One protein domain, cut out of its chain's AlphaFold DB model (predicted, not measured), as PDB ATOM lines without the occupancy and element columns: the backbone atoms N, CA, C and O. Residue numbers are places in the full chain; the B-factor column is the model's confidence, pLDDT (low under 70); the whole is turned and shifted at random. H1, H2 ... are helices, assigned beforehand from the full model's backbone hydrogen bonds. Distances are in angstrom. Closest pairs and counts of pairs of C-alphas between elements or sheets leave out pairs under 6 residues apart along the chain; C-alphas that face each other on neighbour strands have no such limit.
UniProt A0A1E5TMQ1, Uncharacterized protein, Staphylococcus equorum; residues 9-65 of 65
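AT A GLANCE: This is residues 9 to 65 of the 65 residues of an uncharacterized protein of Staphylococcus equorum (UniProt A0A1E5TMQ1). Two helices, H1 and H2, fold into a helical hairpin, and a shorter third helix, H3, packs beside the first part of H1, so that three nearly aligned helices make a small triangular bundle, less closed between H2 and H3. The two ends of the printed part, residues 9 to 17 before H1 and residues 60 to 65 after H3, have no named element, and its first and last C-alphas lie 6.1 A apart. The printed part has 57 residues with three named helices, H1, H2, H3 in chain order, and no named strand; its class is all helix. It is compact, with a radius of gyration of the C-alphas of 10.2 A, and spans 28 by 23 by 16 A.

HOW THE PARTS SIT: H1, residues 18 to 31, touches H2, residues 35 to 45, at a shallow tilt of 11 degrees, opposite ways. Their closest C-alphas, those of Thr 26 and Ala 38, are 4.6 A apart, and the two helices form a hairpin. H1 also touches H3, residues 51 to 59, at a shallow tilt of 14 degrees, the same way, with the closest C-alphas, those of Thr 18 and Gln 51, 5.4 A apart. H2 and H3 are close but not clearly touching, opposite ways at a shallow tilt of 23 degrees; their closest C-alphas, those of Leu 45 and Ala 54, are 6.4 A apart. In H1 and H3 every O i to N i+4 pair is within hydrogen-bond range; in H2, 6 of 7 are.

IN THESE COORDINATES: H1 begins at C-alpha 18, (252.346, 297.376, 489.120), and is 20.0 A long from first to last C-alpha. H2 is 15.6 A long and begins at C-alpha 35, (268.502, 306.282, 482.927). H3 is 12.5 A long and ends at C-alpha 59, (252.311, 309.674, 484.374).

THE WHOLE: The C-alphas farthest apart, those of Glu 14 and Asp 36, are 29.0 A apart. The printed part has no cut, and both links, H1 to H2 and H2 to H3, are tight. The mean pLDDT of the printed part is 91.5; residues 13 to 16 are under 70.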
ATOM      1  N   VAL A   9     254.550 305.655 476.562       93.25
ATOM      2  CA  VAL A   9     254.476 304.266 477.018       93.25
ATOM      3  C   VAL A   9     253.048 303.768 476.876       93.25
ATOM      4  O   VAL A   9     252.107 304.389 477.365       93.25
ATOM      5  N   GLN A  10     252.894 302.620 476.221       89.75
ATOM      6  CA  GLN A  10     251.606 301.948 476.126       89.75
ATOM      7  C   GLN A  10     251.383 301.086 477.372       89.75
ATOM      8  O   GLN A  10     252.115 300.114 477.585       89.75
ATOM      9  N   LEU A  11     250.390 301.438 478.191       84.81
ATOM     10  CA  LEU A  11     250.020 300.676 479.387       84.81
ATOM     11  C   LEU A  11     248.643 300.037 479.169       84.81
ATOM     12  O   LEU A  11     247.614 300.692 479.289       84.81
ATOM     13  N   SER A  12     248.611 298.742 478.848       75.94
ATOM     14  CA  SER A  12     247.360 297.983 478.721       75.94
ATOM     15  C   SER A  12     246.924 297.414 480.074       75.94
ATOM     16  O   SER A  12     247.668 296.650 480.695       75.94
ATOM     17  N   GLY A  13     245.712 297.761 480.510       62.22
ATOM     18  CA  GLY A  13     245.176 297.405 481.828       62.22
ATOM     19  C   GLY A  13     244.657 295.973 481.991       62.22
ATOM     20  O   GLY A  13     244.284 295.624 483.104       62.22
ATOM     21  N   GLU A  14     244.620 295.146 480.939       63.28
ATOM     22  CA  GLU A  14     243.873 293.877 480.995       63.28
ATOM     23  C   GLU A  14     244.464 292.813 481.938       63.28
ATOM     24  O   GLU A  14     243.679 292.062 482.490       63.28
ATOM     25  N   ASP A  15     245.776 292.787 482.226       56.38
ATOM     26  CA  ASP A  15     246.373 291.772 483.133       56.38
ATOM     27  C   ASP A  15     247.723 292.195 483.772       56.38
ATOM     28  O   ASP A  15     248.523 291.370 484.227       56.38
ATOM     29  N   SER A  16     248.050 293.493 483.791       69.06
ATOM     30  CA  SER A  16     249.374 293.963 484.234       69.06
ATOM     31  C   SER A  16     249.380 294.430 485.689       69.06
ATOM     32  O   SER A  16     248.728 295.410 486.032       69.06
ATOM     33  N   ASN A  17     250.172 293.767 486.537       88.31
ATOM     34  CA  ASN A  17     250.470 294.246 487.889       88.31
ATOM     35  C   ASN A  17     251.431 295.453 487.867       88.31
ATOM     36  O   ASN A  17     252.122 295.716 486.878       88.31
ATOM     37  N   THR A  18     251.538 296.156 488.993       90.50
ATOM     38  CA  THR A  18     252.346 297.376 489.120       90.50
ATOM     39  C   THR A  18     253.832 297.192 488.785       90.50
ATOM     40  O   THR A  18     254.453 298.090 488.214       90.50
ATOM     41  N   PHE A  19     254.417 296.028 489.080       91.00
ATOM     42  CA  PHE A  19     255.819 295.737 488.758       91.00
ATOM     43  C   PHE A  19     256.039 295.555 487.252       91.00
ATOM     44  O   PHE A  19     257.050 296.024 486.716       91.00
ATOM     45  N   ASN A  20     255.086 294.938 486.551       92.12
ATOM     46  CA  ASN A  20     255.109 294.834 485.092       92.12
ATOM     47  C   ASN A  20     255.015 296.224 484.452       92.12
ATOM     48  O   ASN A  20     255.814 296.544 483.571       92.12
ATOM     49  N   LEU A  21     254.106 297.075 484.940       92.44
ATOM     50  CA  LEU A  21     253.963 298.456 484.465       92.44
ATOM     51  C   LEU A  21     255.251 299.264 484.692       92.44
ATOM     52  O   LEU A  21     255.762 299.884 483.759       92.44
ATOM     53  N   CYS A  22     255.851 299.176 485.884       94.38
ATOM     54  CA  CYS A  22     257.143 299.804 486.175       94.38
ATOM     55  C   CYS A  22     258.252 299.306 485.236       94.38
ATOM     56  O   CYS A  22     259.049 300.091 484.717       94.38
ATOM     57  N   SER A  23     258.291 298.003 484.954       94.19
ATOM     58  CA  SER A  23     259.273 297.424 484.033       94.19
ATOM     59  C   SER A  23     259.128 297.980 482.611       94.19
ATOM     60  O   SER A  23     260.136 298.244 481.957       94.19
ATOM     61  N   LEU A  24     257.900 298.213 482.136       94.25
ATOM     62  CA  LEU A  24     257.646 298.838 480.833       94.25
ATOM     63  C   LEU A  24     258.115 300.296 480.807       94.25
ATOM     64  O   LEU A  24     258.891 300.669 479.926       94.25
ATOM     65  N   VAL A  25     257.709 301.090 481.800       95.44
ATOM     66  CA  VAL A  25     258.069 302.514 481.910       95.44
ATOM     67  C   VAL A  25     259.586 302.688 481.978       95.44
ATOM     68  O   VAL A  25     260.177 303.437 481.203       95.44
ATOM     69  N   THR A  26     260.246 301.942 482.860       96.75
ATOM     70  CA  THR A  26     261.698 302.045 483.063       96.75
ATOM     71  C   THR A  26     262.490 301.549 481.858       96.75
ATOM     72  O   THR A  26     263.574 302.069 481.586       96.75
ATOM     73  N   ARG A  27     261.968 300.569 481.109       96.44
ATOM     74  CA  ARG A  27     262.571 300.118 479.851       96.44
ATOM     75  C   ARG A  27     262.525 301.212 478.791       96.44
ATOM     76  O   ARG A  27     263.552 301.453 478.160       96.44
ATOM     77  N   GLU A  28     261.384 301.867 478.603       96.62
ATOM     78  CA  GLU A  28     261.258 302.933 477.603       96.62
ATOM     79  C   GLU A  28     262.059 304.182 477.984       96.62
ATOM     80  O   GLU A  28     262.759 304.733 477.137       96.62
ATOM     81  N   LEU A  29     262.093 304.560 479.264       97.62
ATOM     82  CA  LEU A  29     262.973 305.634 479.741       97.62
ATOM     83  C   LEU A  29     264.451 305.332 479.442       97.62
ATOM     84  O   LEU A  29     265.157 306.172 478.892       97.62
ATOM     85  N   LYS A  30     264.924 304.109 479.726       97.50
ATOM     86  CA  LYS A  30     266.314 303.703 479.437       97.50
ATOM     87  C   LYS A  30     266.643 303.700 477.942       97.50
ATOM     88  O   LYS A  30     267.795 303.945 477.597       97.50
ATOM     89  N   ARG A  31     265.671 303.392 477.076       97.25
ATOM     90  CA  ARG A  31     265.827 303.413 475.609       97.25
ATOM     91  C   ARG A  31     265.975 304.824 475.045       97.25
ATOM     92  O   ARG A  31     266.580 304.968 473.993       97.25
ATOM     93  N   ASN A  32     265.459 305.820 475.757       97.38
ATOM     94  CA  ASN A  32     265.523 307.236 475.398       97.38
ATOM     95  C   ASN A  32     266.543 307.998 476.271       97.38
ATOM     96  O   ASN A  32     266.371 309.175 476.551       97.38
ATOM     97  N   ASP A  33     267.578 307.308 476.763       97.44
ATOM     98  CA  ASP A  33     268.675 307.867 477.571       97.44
ATOM     99  C   ASP A  33     268.294 308.480 478.940       97.44
ATOM    100  O   ASP A  33     269.161 308.951 479.678       97.44
ATOM    101  N   TYR A  34     267.044 308.343 479.391       97.81
ATOM    102  CA  TYR A  34     266.565 308.789 480.709       97.81
ATOM    103  C   TYR A  34     266.853 307.776 481.832       97.81
ATOM    104  O   TYR A  34     265.965 307.367 482.587       97.81
ATOM    105  N   ARG A  35     268.109 307.329 481.959       97.06
ATOM    106  CA  ARG A  35     268.502 306.282 482.927       97.06
ATOM    107  C   ARG A  35     268.292 306.689 484.385       97.06
ATOM    108  O   ARG A  35     267.876 305.847 485.178       97.06
ATOM    109  N   ASP A  36     268.539 307.954 484.716       97.94
ATOM    110  CA  ASP A  36     268.374 308.471 486.079       97.94
ATOM    111  C   ASP A  36     266.897 308.501 486.485       97.94
ATOM    112  O   ASP A  36     266.537 307.996 487.546       97.94
ATOM    113  N   LEU A  37     266.016 308.959 485.588       97.75
ATOM    114  CA  LEU A  37     264.567 308.925 485.811       97.75
ATOM    115  C   LEU A  37     264.046 307.487 485.909       97.75
ATOM    116  O   LEU A  37     263.200 307.185 486.746       97.75
ATOM    117  N   ALA A  38     264.586 306.559 485.113       97.62
ATOM    118  CA  ALA A  38     264.240 305.144 485.227       97.62
ATOM    119  C   ALA A  38     264.665 304.530 486.572       97.62
ATOM    120  O   ALA A  38     264.057 303.553 487.020       97.62
ATOM    121  N   LYS A  39     265.725 305.041 487.206       97.25
ATOM    122  CA  LYS A  39     266.122 304.636 488.558       97.25
ATOM    123  C   LYS A  39     265.163 305.223 489.596       97.25
ATOM    124  O   LYS A  39     264.649 304.470 490.416       97.25
ATOM    125  N   GLU A  40     264.842 306.508 489.479       97.50
ATOM    126  CA  GLU A  40     263.896 307.213 490.354       97.50
ATOM    127  C   GLU A  40     262.505 306.546 490.366       97.50
ATOM    128  O   GLU A  40     261.934 306.319 491.428       97.50
ATOM    129  N   VAL A  41     261.986 306.144 489.198       96.62
ATOM    130  CA  VAL A  41     260.703 305.421 489.077       96.62
ATOM    131  C   VAL A  41     260.716 304.097 489.850       96.62
ATOM    132  O   VAL A  41     259.731 303.753 490.502       96.62
ATOM    133  N   GLN A  42     261.822 303.343 489.795       95.19
ATOM    134  CA  GLN A  42     261.948 302.076 490.528       95.19
ATOM    135  C   GLN A  42     261.994 302.298 492.041       95.19
ATOM    136  O   GLN A  42     261.385 301.532 492.781       95.19
ATOM    137  N   GLU A  43     262.693 303.340 492.492       95.88
ATOM    138  CA  GLU A  43     262.790 303.695 493.910       95.88
ATOM    139  C   GLU A  43     261.425 304.134 494.457       95.88
ATOM    140  O   GLU A  43     260.955 303.589 495.457       95.88
ATOM    141  N   ARG A  44     260.725 305.024 493.741       95.81
ATOM    142  CA  ARG A  44     259.395 305.520 494.134       95.81
ATOM    143  C   ARG A  44     258.298 304.468 494.073       95.81
ATOM    144  O   ARG A  44     257.296 304.614 494.771       95.81
ATOM    145  N   LEU A  45     258.448 303.414 493.265       94.44
ATOM    146  CA  LEU A  45     257.461 302.332 493.201       94.44
ATOM    147  C   LEU A  45     257.231 301.695 494.578       94.44
ATOM    148  O   LEU A  45     256.091 301.389 494.920       94.44
ATOM    149  N   GLY A  46     258.294 301.518 495.369       89.31
ATOM    150  CA  GLY A  46     258.212 300.908 496.700       89.31
ATOM    151  C   GLY A  46     257.396 301.717 497.712       89.31
ATOM    152  O   GLY A  46     257.002 301.183 498.746       89.31
ATOM    153  N   GLU A  47     257.120 302.986 497.414       92.88
ATOM    154  CA  GLU A  47     256.355 303.899 498.266       92.88
ATOM    155  C   GLU A  47     254.853 303.900 497.934       92.88
ATOM    156  O   GLU A  47     254.051 304.457 498.688       92.88
ATOM    157  N   GLN A  48     254.453 303.282 496.817       92.75
ATOM    158  CA  GLN A  48     253.075 303.320 496.331       92.75
ATOM    159  C   GLN A  48     252.204 302.279 497.035       92.75
ATOM    160  O   GLN A  48     252.590 301.123 497.210       92.75
ATOM    161  N   LYS A  49     250.996 302.692 497.433       90.62
ATOM    162  CA  LYS A  49     250.061 301.864 498.216       90.62
ATOM    163  C   LYS A  49     249.064 301.103 497.352       90.62
ATOM    164  O   LYS A  49     248.441 300.157 497.829       90.62
ATOM    165  N   SER A  50     248.910 301.515 496.100       90.69
ATOM    166  CA  SER A  50     248.005 300.905 495.142       90.69
ATOM    167  C   SER A  50     248.592 300.937 493.734       90.69
ATOM    168  O   SER A  50     249.551 301.656 493.441       90.69
ATOM    169  N   GLN A  51     248.011 300.129 492.851       88.50
ATOM    170  CA  GLN A  51     248.352 300.155 491.434       88.50
ATOM    171  C   GLN A  51     247.991 301.503 490.794       88.50
ATOM    172  O   GLN A  51     248.775 302.010 489.998       88.50
ATOM    173  N   ASP A  52     246.868 302.106 491.185       90.19
ATOM    174  CA  ASP A  52     246.430 303.404 490.665       90.19
ATOM    175  C   ASP A  52     247.385 304.533 491.072       90.19
ATOM    176  O   ASP A  52     247.763 305.340 490.222       90.19
ATOM    177  N   ASP A  53     247.854 304.549 492.326       92.88
ATOM    178  CA  ASP A  53     248.863 305.516 492.793       92.88
ATOM    179  C   ASP A  53     250.158 305.396 491.981       92.88
ATOM    180  O   ASP A  53     250.757 306.389 491.571       92.88
ATOM    181  N   ALA A  54     250.576 304.165 491.685       93.31
ATOM    182  CA  ALA A  54     251.752 303.929 490.864       93.31
ATOM    183  C   ALA A  54     251.546 304.334 489.399       93.31
ATOM    184  O   ALA A  54     252.466 304.881 488.797       93.31
ATOM    185  N   ILE A  55     250.358 304.119 488.828       91.94
ATOM    186  CA  ILE A  55     250.023 304.591 487.478       91.94
ATOM    187  C   ILE A  55     250.065 306.122 487.423       91.94
ATOM    188  O   ILE A  55     250.681 306.675 486.512       91.94
ATOM    189  N   GLN A  56     249.473 306.804 488.408       92.62
ATOM    190  CA  GLN A  56     249.554 308.262 488.548       92.62
ATOM    191  C   GLN A  56     251.014 308.724 488.644       92.62
ATOM    192  O   GLN A  56     251.413 309.642 487.930       92.62
ATOM    193  N   MET A  57     251.830 308.037 489.449       95.06
ATOM    194  CA  MET A  57     253.260 308.319 489.567       95.06
ATOM    195  C   MET A  57     253.993 308.132 488.232       95.06
ATOM    196  O   MET A  57     254.788 308.990 487.861       95.06
ATOM    197  N   PHE A  58     253.707 307.082 487.456       94.75
ATOM    198  CA  PHE A  58     254.323 306.890 486.137       94.75
ATOM    199  C   PHE A  58     253.977 308.020 485.159       94.75
ATOM    200  O   PHE A  58     254.850 308.445 484.401       94.75
ATOM    201  N   MET A  59     252.747 308.542 485.206       94.31
ATOM    202  CA  MET A  59     252.311 309.674 484.374       94.31
ATOM    203  C   MET A  59     253.081 310.973 484.668       94.31
ATOM    204  O   MET A  59     253.095 311.874 483.832       94.31
ATOM    205  N   GLU A  60     253.765 311.081 485.812       96.50
ATOM    206  CA  GLU A  60     254.691 312.191 486.075       96.50
ATOM    207  C   GLU A  60     255.968 312.105 485.217       96.50
ATOM    208  O   GLU A  60     256.626 313.120 484.994       96.50
ATOM    209  N   TYR A  61     256.342 310.914 484.735       96.69
ATOM    210  CA  TYR A  61     257.583 310.681 483.986       96.69
ATOM    211  C   TYR A  61     257.357 310.491 482.493       96.69
ATOM    212  O   TYR A  61     258.206 310.914 481.714       96.69
ATOM    213  N   VAL A  62     256.254 309.855 482.097       96.00
ATOM    214  CA  VAL A  62     255.977 309.473 480.706       96.00
ATOM    215  C   VAL A  62     254.550 309.824 480.295       96.00
ATOM    216  O   VAL A  62     253.640 309.886 481.121       96.00
ATOM    217  N   HIS A  63     254.329 309.978 478.995       94.62
ATOM    218  CA  HIS A  63     252.990 310.005 478.422       94.62
ATOM    219  C   HIS A  63     252.430 308.583 478.349       94.62
ATOM    220  O   HIS A  63     253.033 307.704 477.735       94.62
ATOM    221  N   VAL A  64     251.262 308.353 478.943       89.12
ATOM    222  CA  VAL A  64     250.583 307.053 478.879       89.12
ATOM    223  C   VAL A  64     249.578 307.049 477.728       89.12
ATOM    224  O   VAL A  64     248.795 307.991 477.589       89.12
ATOM    225  N   ARG A  65     249.609 305.990 476.915       85.56
ATOM    226  CA  ARG A  65     248.649 305.714 475.839       85.56
ATOM    227  C   ARG A  65     247.949 304.376 476.039       85.56
ATOM    228  O   ARG A  65     248.624 303.420 476.484       85.56
TER     229      ARG A  65